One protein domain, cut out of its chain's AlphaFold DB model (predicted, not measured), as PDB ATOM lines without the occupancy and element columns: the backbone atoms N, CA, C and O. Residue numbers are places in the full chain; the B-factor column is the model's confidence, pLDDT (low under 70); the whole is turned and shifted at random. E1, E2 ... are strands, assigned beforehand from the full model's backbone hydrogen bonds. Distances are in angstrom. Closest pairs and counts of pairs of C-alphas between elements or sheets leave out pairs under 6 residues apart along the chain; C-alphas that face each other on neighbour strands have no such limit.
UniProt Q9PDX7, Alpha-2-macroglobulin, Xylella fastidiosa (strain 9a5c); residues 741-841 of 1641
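Overview. This is residues 741 to 841 of the 1641 residues of the protein "Alpha-2-macroglobulin" of Xylella fastidiosa (strain 9a5c) (UniProt Q9PDX7). The domain is a sandwich of two antiparallel sheets, a four-stranded one and a three-stranded one, face to face with their strands crossed at 32 degrees. The loop between E6 and E7, round Ser 823, reaches out at one end of the long axis, and the last residues, up to Arg 841, lie at the other. The printed part has 101 residues, with no named helix and seven named strands, E1 to E7 along the chain; the sheet orders are E4, E3, E6, E7 and E1, E2, E5. The class is all strand, though under half of the residues, 50 of 101, are in named elements. The whole is compact, with a radius of gyration of the C-alphas of 14.7 A and spans of 53, 25 and 24 A.

Along the chain. E1 is residues 748 to 751, 10.5 A long, and begins with C-alpha 748 at (201.176, 199.962, 234.407). E2 is residues 761 to 767, 19.5 A. E3 is residues 772 to 779, 21.4 A. E4, residues 783 to 791, is the longest strand by residues; it measures 20.3 A and bends by 57 degrees at residue 788. E5 is residues 795 to 800, 17.0 A. E6 is residues 811 to 818, 23.2 A. E7, residues 829 to 836, is 24.2 A long and ends with C-alpha 836 at (210.406, 206.272, 228.373).

Arrangement. The larger sheet is twisted, with E4 and E7 as edge strands. E3 and E4 form a hairpin, with N 774 and O 789 2.9 A apart, within hydrogen-bond range. E3 and E6 are antiparallel at 162 degrees, with N 777 and O 813 at 2.8 A. E6 and E7 form a hairpin, with N 814 and O 833 at 2.8 A. In the other sheet, E1 and E2 form a hairpin, with N 750 and O 765 at 3.0 A. E2 and E5 are antiparallel at 157 degrees, with N 764 and O 797 at 2.9 A. The facing parts of the two sheets are 9.4 A centre to centre, their best planes 11 degrees apart. Between the sheets, the closest C-alphas of E1 and E7 are those of Lys 748 and Gly 833, 5.7 A. E4 and E5 meet only through their link, while E3 and E5 are apart.

Size, cuts and confidence. The two C-alphas farthest apart are those of Ser 823 and Arg 841, 53.7 A. The printed part has no cut and no long link; the chain changes sheet at the links E2 to E3, E4 to E5 and E5 to E6. The mean pLDDT of the printed part is 84.7, and residues 741 to 745 and 821 to 826 are under 70.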
ATOM      1  N   ASP A 741     201.367 208.518 243.725       30.20
ATOM      2  CA  ASP A 741     201.641 207.066 243.821       30.20
ATOM      3  C   ASP A 741     200.602 206.138 244.473       30.20
ATOM      4  O   ASP A 741     200.917 205.062 244.986       30.20
ATOM      5  N   ALA A 742     199.330 206.529 244.357       32.80
ATOM      6  CA  ALA A 742     198.174 205.751 244.816       32.80
ATOM      7  C   ALA A 742     196.922 205.871 243.925       32.80
ATOM      8  O   ALA A 742     195.797 205.590 244.353       32.80
ATOM      9  N   ARG A 743     197.086 206.357 242.691       43.20
ATOM     10  CA  ARG A 743     195.961 206.683 241.813       43.20
ATOM     11  C   ARG A 743     195.271 205.426 241.256       43.20
ATOM     12  O   ARG A 743     195.923 204.654 240.551       43.20
ATOM     13  N   PRO A 744     193.947 205.244 241.461       45.25
ATOM     14  CA  PRO A 744     193.178 204.199 240.774       45.25
ATOM     15  C   PRO A 744     193.057 204.463 239.261       45.25
ATOM     16  O   PRO A 744     192.492 203.651 238.537       45.25
ATOM     17  N   ASP A 745     193.590 205.592 238.789       68.73
ATOM     18  CA  ASP A 745     193.785 205.979 237.400       68.73
ATOM     19  C   ASP A 745     195.227 205.774 236.866       68.73
ATOM     20  O   ASP A 745     195.566 206.327 235.820       68.73
ATOM     21  N   LYS A 746     196.078 204.953 237.506       71.79
ATOM     22  CA  LYS A 746     197.402 204.562 236.966       71.79
ATOM     23  C   LYS A 746     197.322 203.282 236.117       71.79
ATOM     24  O   LYS A 746     196.863 202.246 236.590       71.79
ATOM     25  N   VAL A 747     197.815 203.323 234.878       83.89
ATOM     26  CA  VAL A 747     198.052 202.149 234.012       83.89
ATOM     27  C   VAL A 747     199.521 201.752 234.128       83.89
ATOM     28  O   VAL A 747     200.412 202.579 233.932       83.89
ATOM     29  N   LYS A 748     199.804 200.478 234.411       80.73
ATOM     30  CA  LYS A 748     201.176 199.962 234.407       80.73
ATOM     31  C   LYS A 748     201.573 199.573 232.983       80.73
ATOM     32  O   LYS A 748     200.904 198.748 232.361       80.73
ATOM     33  N   LEU A 749     202.672 200.146 232.498       85.26
ATOM     34  CA  LEU A 749     203.321 199.774 231.242       85.26
ATOM     35  C   LEU A 749     204.620 199.011 231.511       85.26
ATOM     36  O   LEU A 749     205.336 199.308 232.468       85.26
ATOM     37  N   ALA A 750     204.932 198.040 230.655       80.71
ATOM     38  CA  ALA A 750     206.210 197.333 230.642       80.71
ATOM     39  C   ALA A 750     206.695 197.127 229.200       80.71
ATOM     40  O   ALA A 750     205.883 196.899 228.302       80.71
ATOM     41  N   LEU A 751     208.013 197.206 228.997       85.34
ATOM     42  CA  LEU A 751     208.683 197.055 227.702       85.34
ATOM     43  C   LEU A 751     209.505 195.753 227.677       85.34
ATOM     44  O   LEU A 751     210.050 195.357 228.707       85.34
ATOM     45  N   ASP A 752     209.622 195.095 226.519       86.99
ATOM     46  CA  ASP A 752     210.349 193.818 226.376       86.99
ATOM     47  C   ASP A 752     211.885 193.921 226.439       86.99
ATOM     48  O   ASP A 752     212.560 192.910 226.646       86.99
ATOM     49  N   LYS A 753     212.459 195.119 226.267       83.01
ATOM     50  CA  LYS A 753     213.912 195.361 226.227       83.01
ATOM     51  C   LYS A 753     214.290 196.621 226.998       83.01
ATOM     52  O   LYS A 753     213.507 197.552 227.153       83.01
ATOM     53  N   THR A 754     215.554 196.677 227.415       76.37
ATOM     54  CA  THR A 754     216.153 197.843 228.086       76.37
ATOM     55  C   THR A 754     216.592 198.956 227.129       76.37
ATOM     56  O   THR A 754     216.894 200.055 227.586       76.37
ATOM     57  N   SER A 755     216.648 198.695 225.819       85.92
ATOM     58  CA  SER A 755     216.882 199.704 224.779       85.92
ATOM     59  C   SER A 755     216.475 199.200 223.393       85.92
ATOM     60  O   SER A 755     216.524 197.993 223.155       85.92
ATOM     61  N   TYR A 756     216.169 200.125 222.482       92.18
ATOM     62  CA  TYR A 756     215.710 199.866 221.110       92.18
ATOM     63  C   TYR A 756     216.482 200.698 220.075       92.18
ATOM     64  O   TYR A 756     217.162 201.662 220.422       92.18
ATOM     65  N   ARG A 757     216.342 200.353 218.796       92.79
ATOM     66  CA  ARG A 757     216.825 201.118 217.627       92.79
ATOM     67  C   ARG A 757     215.809 201.042 216.484       92.79
ATOM     68  O   ARG A 757     214.936 200.172 216.493       92.79
ATOM     69  N   ALA A 758     215.941 201.895 215.473       93.08
ATOM     70  CA  ALA A 758     215.123 201.825 214.267       93.08
ATOM     71  C   ALA A 758     215.216 200.439 213.596       93.08
ATOM     72  O   ALA A 758     216.305 199.897 213.394       93.08
ATOM     73  N   GLY A 759     214.059 199.873 213.248       92.38
ATOM     74  CA  GLY A 759     213.922 198.518 212.709       92.38
ATOM     75  C   GLY A 759     213.719 197.421 213.761       92.38
ATOM     76  O   GLY A 759     213.373 196.302 213.388       92.38
ATOM     77  N   ASP A 760     213.871 197.711 215.058       93.84
ATOM     78  CA  ASP A 760     213.414 196.797 216.107       93.84
ATOM     79  C   ASP A 760     211.879 196.856 216.259       93.84
ATOM     80  O   ASP A 760     211.232 197.860 215.962       93.84
ATOM     81  N   THR A 761     211.292 195.798 216.817       94.75
ATOM     82  CA  THR A 761     209.919 195.821 217.346       94.75
ATOM     83  C   THR A 761     209.941 196.106 218.849       94.75
ATOM     84  O   THR A 761     210.686 195.461 219.596       94.75
ATOM     85  N   LEU A 762     209.120 197.063 219.278       91.83
ATOM     86  CA  LEU A 762     208.783 197.378 220.665       91.83
ATOM     87  C   LEU A 762     207.557 196.553 221.067       91.83
ATOM     88  O   LEU A 762     206.510 196.708 220.438       91.83
ATOM     89  N   LYS A 763     207.645 195.723 222.112       93.79
ATOM     90  CA  LYS A 763     206.461 195.078 222.701       93.79
ATOM     91  C   LYS A 763     206.092 195.782 224.002       93.79
ATOM     92  O   LYS A 763     206.877 195.790 224.950       93.79
ATOM     93  N   VAL A 764     204.902 196.375 224.032       91.35
ATOM     94  CA  VAL A 764     204.346 197.079 225.193       91.35
ATOM     95  C   VAL A 764     203.292 196.190 225.837       91.35
ATOM     96  O   VAL A 764     202.280 195.885 225.210       91.35
ATOM     97  N   THR A 765     203.496 195.802 227.094       88.17
ATOM     98  CA  THR A 765     202.461 195.151 227.908       88.17
ATOM     99  C   THR A 765     201.735 196.203 228.736       88.17
ATOM    100  O   THR A 765     202.367 196.974 229.459       88.17
ATOM    101  N   ILE A 766     200.408 196.220 228.629       89.05
ATOM    102  CA  ILE A 766     199.504 197.164 229.282       89.05
ATOM    103  C   ILE A 766     198.728 196.426 230.379       89.05
ATOM    104  O   ILE A 766     198.048 195.431 230.125       89.05
ATOM    105  N   THR A 767     198.791 196.936 231.606       84.77
ATOM    106  CA  THR A 767     197.968 196.471 232.728       84.77
ATOM    107  C   THR A 767     197.182 197.662 233.286       84.77
ATOM    108  O   THR A 767     197.721 198.431 234.090       84.77
ATOM    109  N   PRO A 768     195.932 197.875 232.834       82.79
ATOM    110  CA  PRO A 768     195.084 198.951 233.330       82.79
ATOM    111  C   PRO A 768     194.420 198.576 234.670       82.79
ATOM    112  O   PRO A 768     194.271 197.388 234.967       82.79
ATOM    113  N   PRO A 769     193.956 199.563 235.457       73.04
ATOM    114  CA  PRO A 769     193.278 199.327 236.737       73.04
ATOM    115  C   PRO A 769     191.839 198.801 236.563       73.04
ATOM    116  O   PRO A 769     191.212 198.334 237.509       73.04
ATOM    117  N   HIS A 770     191.306 198.880 235.343       78.66
ATOM    118  CA  HIS A 770     190.012 198.355 234.919       78.66
ATOM    119  C   HIS A 770     190.052 198.078 233.405       78.66
ATOM    120  O   HIS A 770     190.756 198.799 232.689       78.66
ATOM    121  N   PRO A 771     189.292 197.103 232.875       83.87
ATOM    122  CA  PRO A 771     189.157 196.949 231.430       83.87
ATOM    123  C   PRO A 771     188.489 198.184 230.800       83.87
ATOM    124  O   PRO A 771     187.640 198.825 231.429       83.87
ATOM    125  N   GLY A 772     188.859 198.533 229.565       85.50
ATOM    126  CA  GLY A 772     188.258 199.662 228.848       85.50
ATOM    127  C   GLY A 772     188.869 199.946 227.474       85.50
ATOM    128  O   GLY A 772     189.993 199.543 227.175       85.50
ATOM    129  N   LYS A 773     188.133 200.692 226.640       90.83
ATOM    130  CA  LYS A 773     188.663 201.218 225.371       90.83
ATOM    131  C   LYS A 773     189.661 202.336 225.645       90.83
ATOM    132  O   LYS A 773     189.575 203.014 226.667       90.83
ATOM    133  N   GLY A 774     190.603 202.551 224.739       90.77
ATOM    134  CA  GLY A 774     191.685 203.493 224.982       90.77
ATOM    135  C   GLY A 774     192.461 203.915 223.746       90.77
ATOM    136  O   GLY A 774     192.134 203.534 222.621       90.77
ATOM    137  N   LEU A 775     193.541 204.651 223.993       93.54
ATOM    138  CA  LEU A 775     194.588 204.954 223.024       93.54
ATOM    139  C   LEU A 775     195.940 204.466 223.552       93.54
ATOM    140  O   LEU A 775     196.248 204.647 224.728       93.54
ATOM    141  N   LEU A 776     196.763 203.915 222.664       94.51
ATOM    142  CA  LEU A 776     198.206 203.813 222.841       94.51
ATOM    143  C   LEU A 776     198.866 204.839 221.919       94.51
ATOM    144  O   LEU A 776     198.609 204.873 220.714       94.51
ATOM    145  N   LEU A 777     199.690 205.693 222.504       95.00
ATOM    146  CA  LEU A 777     200.395 206.783 221.849       95.00
ATOM    147  C   LEU A 777     201.898 206.526 221.947       95.00
ATOM    148  O   LEU A 777     202.373 205.973 222.942       95.00
ATOM    149  N   VAL A 778     202.650 206.991 220.954       95.45
ATOM    150  CA  VAL A 778     204.090 207.230 221.104       95.45
ATOM    151  C   VAL A 778     204.347 208.698 220.801       95.45
ATOM    152  O   VAL A 778     203.868 209.216 219.790       95.45
ATOM    153  N   GLU A 779     205.050 209.376 221.698       93.95
ATOM    154  CA  GLU A 779     205.102 210.837 221.786       93.95
ATOM    155  C   GLU A 779     206.534 211.345 221.998       93.95
ATOM    156  O   GLU A 779     207.373 210.674 222.600       93.95
ATOM    157  N   SER A 780     206.792 212.558 221.512       91.56
ATOM    158  CA  SER A 780     207.975 213.376 221.797       91.56
ATOM    159  C   SER A 780     207.552 214.851 221.917       91.56
ATOM    160  O   SER A 780     206.446 215.149 222.357       91.56
ATOM    161  N   ASP A 781     208.365 215.795 221.436       86.15
ATOM    162  CA  ASP A 781     207.909 217.140 221.025       86.15
ATOM    163  C   ASP A 781     206.711 217.169 220.036       86.15
ATOM    164  O   ASP A 781     206.148 218.238 219.798       86.15
ATOM    165  N   LYS A 782     206.325 216.022 219.459       89.08
ATOM    166  CA  LYS A 782     205.182 215.808 218.558       89.08
ATOM    167  C   LYS A 782     204.597 214.396 218.775       89.08
ATOM    168  O   LYS A 782     205.317 213.532 219.279       89.08
ATOM    169  N   PRO A 783     203.359 214.098 218.343       91.21
ATOM    170  CA  PRO A 783     202.909 212.711 218.232       91.21
ATOM    171  C   PRO A 783     203.723 211.967 217.156       91.21
ATOM    172  O   PRO A 783     203.978 212.505 216.074       91.21
ATOM    173  N   LEU A 784     204.117 210.727 217.455       91.64
ATOM    174  CA  LEU A 784     204.855 209.813 216.568       91.64
ATOM    175  C   LEU A 784     204.008 208.604 216.143       91.64
ATOM    176  O   LEU A 784     204.185 208.091 215.040       91.64
ATOM    177  N   TYR A 785     203.096 208.148 217.007       92.42
ATOM    178  CA  TYR A 785     202.188 207.027 216.756       92.42
ATOM    179  C   TYR A 785     200.891 207.192 217.559       92.42
ATOM    180  O   TYR A 785     200.921 207.723 218.669       92.42
ATOM    181  N   VAL A 786     199.765 206.725 217.010       92.48
ATOM    182  CA  VAL A 786     198.448 206.695 217.666       92.48
ATOM    183  C   VAL A 786     197.725 205.417 217.241       92.48
ATOM    184  O   VAL A 786     197.562 205.173 216.047       92.48
ATOM    185  N   GLN A 787     197.259 204.622 218.202       91.07
ATOM    186  CA  GLN A 787     196.483 203.402 217.975       91.07
ATOM    187  C   GLN A 787     195.324 203.320 218.973       91.07
ATOM    188  O   GLN A 787     195.520 203.524 220.167       91.07
ATOM    189  N   ALA A 788     194.119 202.985 218.507       91.07
ATOM    190  CA  ALA A 788     193.005 202.654 219.394       91.07
ATOM    191  C   ALA A 788     193.192 201.247 219.988       91.07
ATOM    192  O   ALA A 788     193.515 200.307 219.260       91.07
ATOM    193  N   ILE A 789     192.982 201.101 221.297       91.19
ATOM    194  CA  ILE A 789     193.221 199.852 222.034       91.19
ATOM    195  C   ILE A 789     191.982 199.374 222.793       91.19
ATOM    196  O   ILE A 789     191.117 200.162 223.180       91.19
ATOM    197  N   ASP A 790     191.933 198.065 223.038       90.85
ATOM    198  CA  ASP A 790     191.025 197.435 223.995       90.85
ATOM    199  C   ASP A 790     191.864 196.902 225.162       90.85
ATOM    200  O   ASP A 790     192.474 195.828 225.095       90.85
ATOM    201  N   ALA A 791     192.014 197.734 226.188       84.73
ATOM    202  CA  ALA A 791     192.929 197.482 227.284       84.73
ATOM    203  C   ALA A 791     192.252 196.573 228.308       84.73
ATOM    204  O   ALA A 791     191.371 196.994 229.054       84.73
ATOM    205  N   ASN A 792     192.700 195.324 228.351       83.67
ATOM    206  CA  ASN A 792     192.382 194.348 229.378       83.67
ATOM    207  C   ASN A 792     193.642 194.118 230.234       83.67
ATOM    208  O   ASN A 792     194.741 194.513 229.828       83.67
ATOM    209  N   PRO A 793     193.531 193.492 231.419       73.82
ATOM    210  CA  PRO A 793     194.704 193.015 232.140       73.82
ATOM    211  C   PRO A 793     195.573 192.138 231.223       73.82
ATOM    212  O   PRO A 793     195.092 191.150 230.673       73.82
ATOM    213  N   SER A 794     196.842 192.519 231.060       73.38
ATOM    214  CA  SER A 794     197.831 191.836 230.208       73.38
ATOM    215  C   SER A 794     197.606 191.950 228.687       73.38
ATOM    216  O   SER A 794     198.071 191.089 227.942       73.38
ATOM    217  N   THR A 795     196.967 193.018 228.190       84.81
ATOM    218  CA  THR A 795     197.000 193.344 226.748       84.81
ATOM    219  C   THR A 795     198.438 193.684 226.323       84.81
ATOM    220  O   THR A 795     198.979 194.700 226.756       84.81
ATOM    221  N   THR A 796     199.050 192.885 225.443       89.77
ATOM    222  CA  THR A 796     200.358 193.185 224.824       89.77
ATOM    223  C   THR A 796     200.183 193.631 223.373       89.77
ATOM    224  O   THR A 796     199.400 193.039 222.632       89.77
ATOM    225  N   LEU A 797     200.917 194.666 222.959       91.65
ATOM    226  CA  LEU A 797     200.897 195.228 221.604       91.65
ATOM    227  C   LEU A 797     202.316 195.388 221.049       91.65
ATOM    228  O   LEU A 797     203.252 195.671 221.797       91.65
ATOM    229  N   GLU A 798     202.468 195.216 219.736       94.12
ATOM    230  CA  GLU A 798     203.753 195.286 219.032       94.12
ATOM    231  C   GLU A 798     203.788 196.497 218.091       94.12
ATOM    232  O   GLU A 798     202.933 196.629 217.215       94.12
ATOM    233  N   ILE A 799     204.777 197.380 218.261       93.14
ATOM    234  CA  ILE A 799     204.950 198.606 217.466       93.14
ATOM    235  C   ILE A 799     206.332 198.578 216.787       93.14
ATOM    236  O   ILE A 799     207.334 198.330 217.464       93.14
ATOM    237  N   PRO A 800     206.446 198.839 215.471       93.27
ATOM    238  CA  PRO A 800     207.741 198.983 214.812       93.27
ATOM    239  C   PRO A 800     208.413 200.311 215.197       93.27
ATOM    240  O   PRO A 800     207.837 201.385 215.024       93.27
ATOM    241  N   VAL A 801     209.657 200.246 215.675       93.77
ATOM    242  CA  VAL A 801     210.474 201.423 216.004       93.77
ATOM    243  C   VAL A 801     210.985 202.044 214.704       93.77
ATOM    244  O   VAL A 801     211.718 201.404 213.945       93.77
ATOM    245  N   THR A 802     210.599 203.287 214.416       93.26
ATOM    246  CA  THR A 802     210.954 203.968 213.157       93.26
ATOM    247  C   THR A 802     212.163 204.893 213.323       93.26
ATOM    248  O   THR A 802     212.557 205.236 214.435       93.26
ATOM    249  N   ALA A 803     212.755 205.345 212.211       90.98
ATOM    250  CA  ALA A 803     213.883 206.284 212.237       90.98
ATOM    251  C   ALA A 803     213.552 207.636 212.909       90.98
ATOM    252  O   ALA A 803     214.448 208.308 213.415       90.98
ATOM    253  N   ASP A 804     212.271 208.012 212.972       89.52
ATOM    254  CA  ASP A 804     211.795 209.214 213.668       89.52
ATOM    255  C   ASP A 804     211.934 209.119 215.201       89.52
ATOM    256  O   ASP A 804     211.884 210.139 215.892       89.52
ATOM    257  N   TRP A 805     212.123 207.905 215.732       90.82
ATOM    258  CA  TRP A 805     212.305 207.625 217.158       90.82
ATOM    259  C   TRP A 805     213.781 207.661 217.592       90.82
ATOM    260  O   TRP A 805     214.058 207.505 218.774       90.82
ATOM    261  N   GLU A 806     214.737 207.898 216.682       89.18
ATOM    262  CA  GLU A 806     216.186 207.936 216.964       89.18
ATOM    263  C   GLU A 806     216.615 209.222 217.712       89.18
ATOM    264  O   GLU A 806     217.405 210.037 217.226       89.18
ATOM    265  N   ARG A 807     216.033 209.420 218.900       89.39
ATOM    266  CA  ARG A 807     216.071 210.622 219.743       89.39
ATOM    267  C   ARG A 807     215.778 210.263 221.210       89.39
ATOM    268  O   ARG A 807     215.269 209.187 221.500       89.39
ATOM    269  N   HIS A 808     216.106 211.154 222.147       91.98
ATOM    270  CA  HIS A 808     216.138 210.846 223.591       91.98
ATOM    271  C   HIS A 808     214.925 211.335 224.409       91.98
ATOM    272  O   HIS A 808     214.965 211.366 225.637       91.98
ATOM    273  N   ASP A 809     213.845 211.709 223.731       92.91
ATOM    274  CA  ASP A 809     212.584 212.236 224.270       92.91
ATOM    275  C   ASP A 809     211.359 211.406 223.837       92.91
ATOM    276  O   ASP A 809     210.261 211.946 223.757       92.91
ATOM    277  N   VAL A 810     211.540 210.118 223.517       94.79
ATOM    278  CA  VAL A 810     210.451 209.218 223.092       94.79
ATOM    279  C   VAL A 810     209.794 208.544 224.294       94.79
ATOM    280  O   VAL A 810     210.462 207.851 225.063       94.79
ATOM    281  N   TYR A 811     208.477 208.689 224.413       95.39
ATOM    282  CA  TYR A 811     207.653 208.067 225.450       95.39
ATOM    283  C   TYR A 811     206.501 207.274 224.834       95.39
ATOM    284  O   TYR A 811     205.946 207.671 223.812       95.39
ATOM    285  N   VAL A 812     206.119 206.170 225.474       95.67
ATOM    286  CA  VAL A 812     204.850 205.475 225.228       95.67
ATOM    287  C   VAL A 812     203.846 205.935 226.275       95.67
ATOM    288  O   VAL A 812     204.140 205.848 227.468       95.67
ATOM    289  N   THR A 813     202.657 206.340 225.836       95.12
ATOM    290  CA  THR A 813     201.546 206.744 226.707       95.12
ATOM    291  C   THR A 813     200.323 205.882 226.419       95.12
ATOM    292  O   THR A 813     199.846 205.841 225.288       95.12
ATOM    293  N   ALA A 814     199.769 205.228 227.436       94.54
ATOM    294  CA  ALA A 814     198.474 204.558 227.358       94.54
ATOM    295  C   ALA A 814     197.400 205.373 228.087       94.54
ATOM    296  O   ALA A 814     197.587 205.776 229.233       94.54
ATOM    297  N   LEU A 815     196.258 205.563 227.429       93.44
ATOM    298  CA  LEU A 815     195.047 206.179 227.967       93.44
ATOM    299  C   LEU A 815     193.924 205.142 227.926       93.44
ATOM    300  O   LEU A 815     193.684 204.574 226.865       93.44
ATOM    301  N   VAL A 816     193.223 204.893 229.034       92.03
ATOM    302  CA  VAL A 816     192.145 203.883 229.105       92.03
ATOM    303  C   VAL A 816     190.897 204.472 229.752       92.03
ATOM    304  O   VAL A 816     190.964 204.993 230.861       92.03
ATOM    305  N   PHE A 817     189.750 204.371 229.087       91.08
ATOM    306  CA  PHE A 817     188.493 205.008 229.473       91.08
ATOM    307  C   PHE A 817     187.438 203.965 229.876       91.08
ATOM    308  O   PHE A 817     187.130 203.034 229.130       91.08
ATOM    309  N   ARG A 818     186.848 204.149 231.062       85.36
ATOM    310  CA  ARG A 818     185.755 203.334 231.611       85.36
ATOM    311  C   ARG A 818     184.460 204.142 231.603       85.36
ATOM    312  O   ARG A 818     184.420 205.241 232.153       85.36
ATOM    313  N   GLY A 819     183.398 203.580 231.028       82.83
ATOM    314  CA  GLY A 819     182.051 204.151 231.106       82.83
ATOM    315  C   GLY A 819     181.450 204.068 232.514       82.83
ATOM    316  O   GLY A 819     181.731 203.130 233.258       82.83
ATOM    317  N   GLY A 820     180.621 205.046 232.883       73.79
ATOM    318  CA  GLY A 820     179.898 205.043 234.157       73.79
ATOM    319  C   GLY A 820     178.520 204.375 234.092       73.79
ATOM    320  O   GLY A 820     177.812 204.481 233.090       73.79
ATOM    321  N   SER A 821     178.102 203.757 235.202       67.27
ATOM    322  CA  SER A 821     176.725 203.299 235.419       67.27
ATOM    323  C   SER A 821     176.239 203.610 236.833       67.27
ATOM    324  O   SER A 821     176.804 203.138 237.822       67.27
ATOM    325  N   ALA A 822     175.133 204.347 236.918       58.02
ATOM    326  CA  ALA A 822     174.493 204.714 238.177       58.02
ATOM    327  C   ALA A 822     173.788 203.542 238.885       58.02
ATOM    328  O   ALA A 822     173.575 203.617 240.089       58.02
ATOM    329  N   SER A 823     173.466 202.448 238.179       55.85
ATOM    330  CA  SER A 823     172.926 201.223 238.798       55.85
ATOM    331  C   SER A 823     173.965 200.457 239.619       55.85
ATOM    332  O   SER A 823     173.607 199.656 240.472       55.85
ATOM    333  N   ASN A 824     175.251 200.690 239.342       57.75
ATOM    334  CA  ASN A 824     176.380 199.975 239.937       57.75
ATOM    335  C   ASN A 824     177.294 200.945 240.717       57.75
ATOM    336  O   ASN A 824     178.469 200.642 240.915       57.75
ATOM    337  N   ASN A 825     176.800 202.151 241.046       59.38
ATOM    338  CA  ASN A 825     177.557 203.278 241.621       59.38
ATOM    339  C   ASN A 825     178.948 203.497 240.967       59.38
ATOM    340  O   ASN A 825     179.911 203.901 241.612       59.38
ATOM    341  N   THR A 826     179.072 203.208 239.666       63.83
ATOM    342  CA  THR A 826     180.353 203.192 238.946       63.83
ATOM    343  C   THR A 826     180.535 204.498 238.185       63.83
ATOM    344  O   THR A 826     179.765 204.797 237.270       63.83
ATOM    345  N   THR A 827     181.562 205.276 238.521       71.59
ATOM    346  CA  THR A 827     181.815 206.580 237.894       71.59
ATOM    347  C   THR A 827     182.627 206.460 236.595       71.59
ATOM    348  O   THR A 827     183.478 205.563 236.485       71.59
ATOM    349  N   PRO A 828     182.381 207.323 235.583       80.09
ATOM    350  CA  PRO A 828     183.219 207.396 234.389       80.09
ATOM    351  C   PRO A 828     184.658 207.736 234.775       80.09
ATOM    352  O   PRO A 828     184.881 208.687 235.520       80.09
ATOM    353  N   ALA A 829     185.630 206.982 234.267       80.54
ATOM    354  CA  ALA A 829     187.031 207.133 234.650       80.54
ATOM    355  C   ALA A 829     187.962 207.102 233.436       80.54
ATOM    356  O   ALA A 829     187.648 206.520 232.397       80.54
ATOM    357  N   ARG A 830     189.131 207.720 233.599       88.42
ATOM    358  CA  ARG A 830     190.253 207.714 232.658       88.42
ATOM    359  C   ARG A 830     191.477 207.273 233.435       88.42
ATOM    360  O   ARG A 830     191.749 207.876 234.463       88.42
ATOM    361  N   ALA A 831     192.239 206.315 232.933       87.37
ATOM    362  CA  ALA A 831     193.533 205.918 233.475       87.37
ATOM    363  C   ALA A 831     194.671 206.292 232.505       87.37
ATOM    364  O   ALA A 831     194.455 206.299 231.293       87.37
ATOM    365  N   VAL A 832     195.853 206.622 233.035       89.73
ATOM    366  CA  VAL A 832     197.064 207.009 232.284       89.73
ATOM    367  C   VAL A 832     198.247 206.147 232.711       89.73
ATOM    368  O   VAL A 832     198.407 205.866 233.895       89.73
ATOM    369  N   GLY A 833     199.096 205.749 231.766       88.95
ATOM    370  CA  GLY A 833     200.398 205.143 232.040       88.95
ATOM    371  C   GLY A 833     201.436 205.632 231.048       88.95
ATOM    372  O   GLY A 833     201.149 205.654 229.855       88.95
ATOM    373  N   GLU A 834     202.622 206.010 231.520       91.07
ATOM    374  CA  GLU A 834     203.690 206.573 230.683       91.07
ATOM    375  C   GLU A 834     205.038 205.890 230.962       91.07
ATOM    376  O   GLU A 834     205.371 205.592 232.112       91.07
ATOM    377  N   VAL A 835     205.820 205.616 229.910       90.62
ATOM    378  CA  VAL A 835     207.161 205.011 230.018       90.62
ATOM    379  C   VAL A 835     208.105 205.523 228.922       90.62
ATOM    380  O   VAL A 835     207.734 205.606 227.753       90.62
ATOM    381  N   TYR A 836     209.339 205.869 229.299       91.79
ATOM    382  CA  TYR A 836     210.406 206.272 228.373       91.79
ATOM    383  C   TYR A 836     210.898 205.083 227.529       91.79
ATOM    384  O   TYR A 836     211.014 203.970 228.041       91.79
ATOM    385  N   VAL A 837     211.237 205.321 226.256       93.86
ATOM    386  CA  VAL A 837     211.811 204.319 225.340       93.86
ATOM    387  C   VAL A 837     213.307 204.605 225.131       93.86
ATOM    388  O   VAL A 837     213.655 205.499 224.358       93.86
ATOM    389  N   PRO A 838     214.234 203.868 225.777       89.52
ATOM    390  CA  PRO A 838     215.657 204.173 225.672       89.52
ATOM    391  C   PRO A 838     216.220 203.795 224.297       89.52
ATOM    392  O   PRO A 838     216.169 202.632 223.897       89.52
ATOM    393  N   MET A 839     216.820 204.750 223.585       92.24
ATOM    394  CA  MET A 839     217.519 204.462 222.327       92.24
ATOM    395  C   MET A 839     218.914 203.866 222.562       92.24
ATOM    396  O   MET A 839     219.690 204.337 223.400       92.24
ATOM    397  N   GLN A 840     219.263 202.831 221.798       89.31
ATOM    398  CA  GLN A 840     220.548 202.145 221.875       89.31
ATOM    399  C   GLN A 840     221.666 203.046 221.325       89.31
ATOM    400  O   GLN A 840     221.660 203.437 220.159       89.31
ATOM    401  N   ARG A 841     222.640 203.382 222.183       90.62
ATOM    402  CA  ARG A 841     223.795 204.250 221.860       90.62
ATOM    403  C   ARG A 841     225.141 203.701 222.354       90.62
ATOM    404  O   ARG A 841     226.116 204.440 222.489       90.62
TER     405      ARG A 841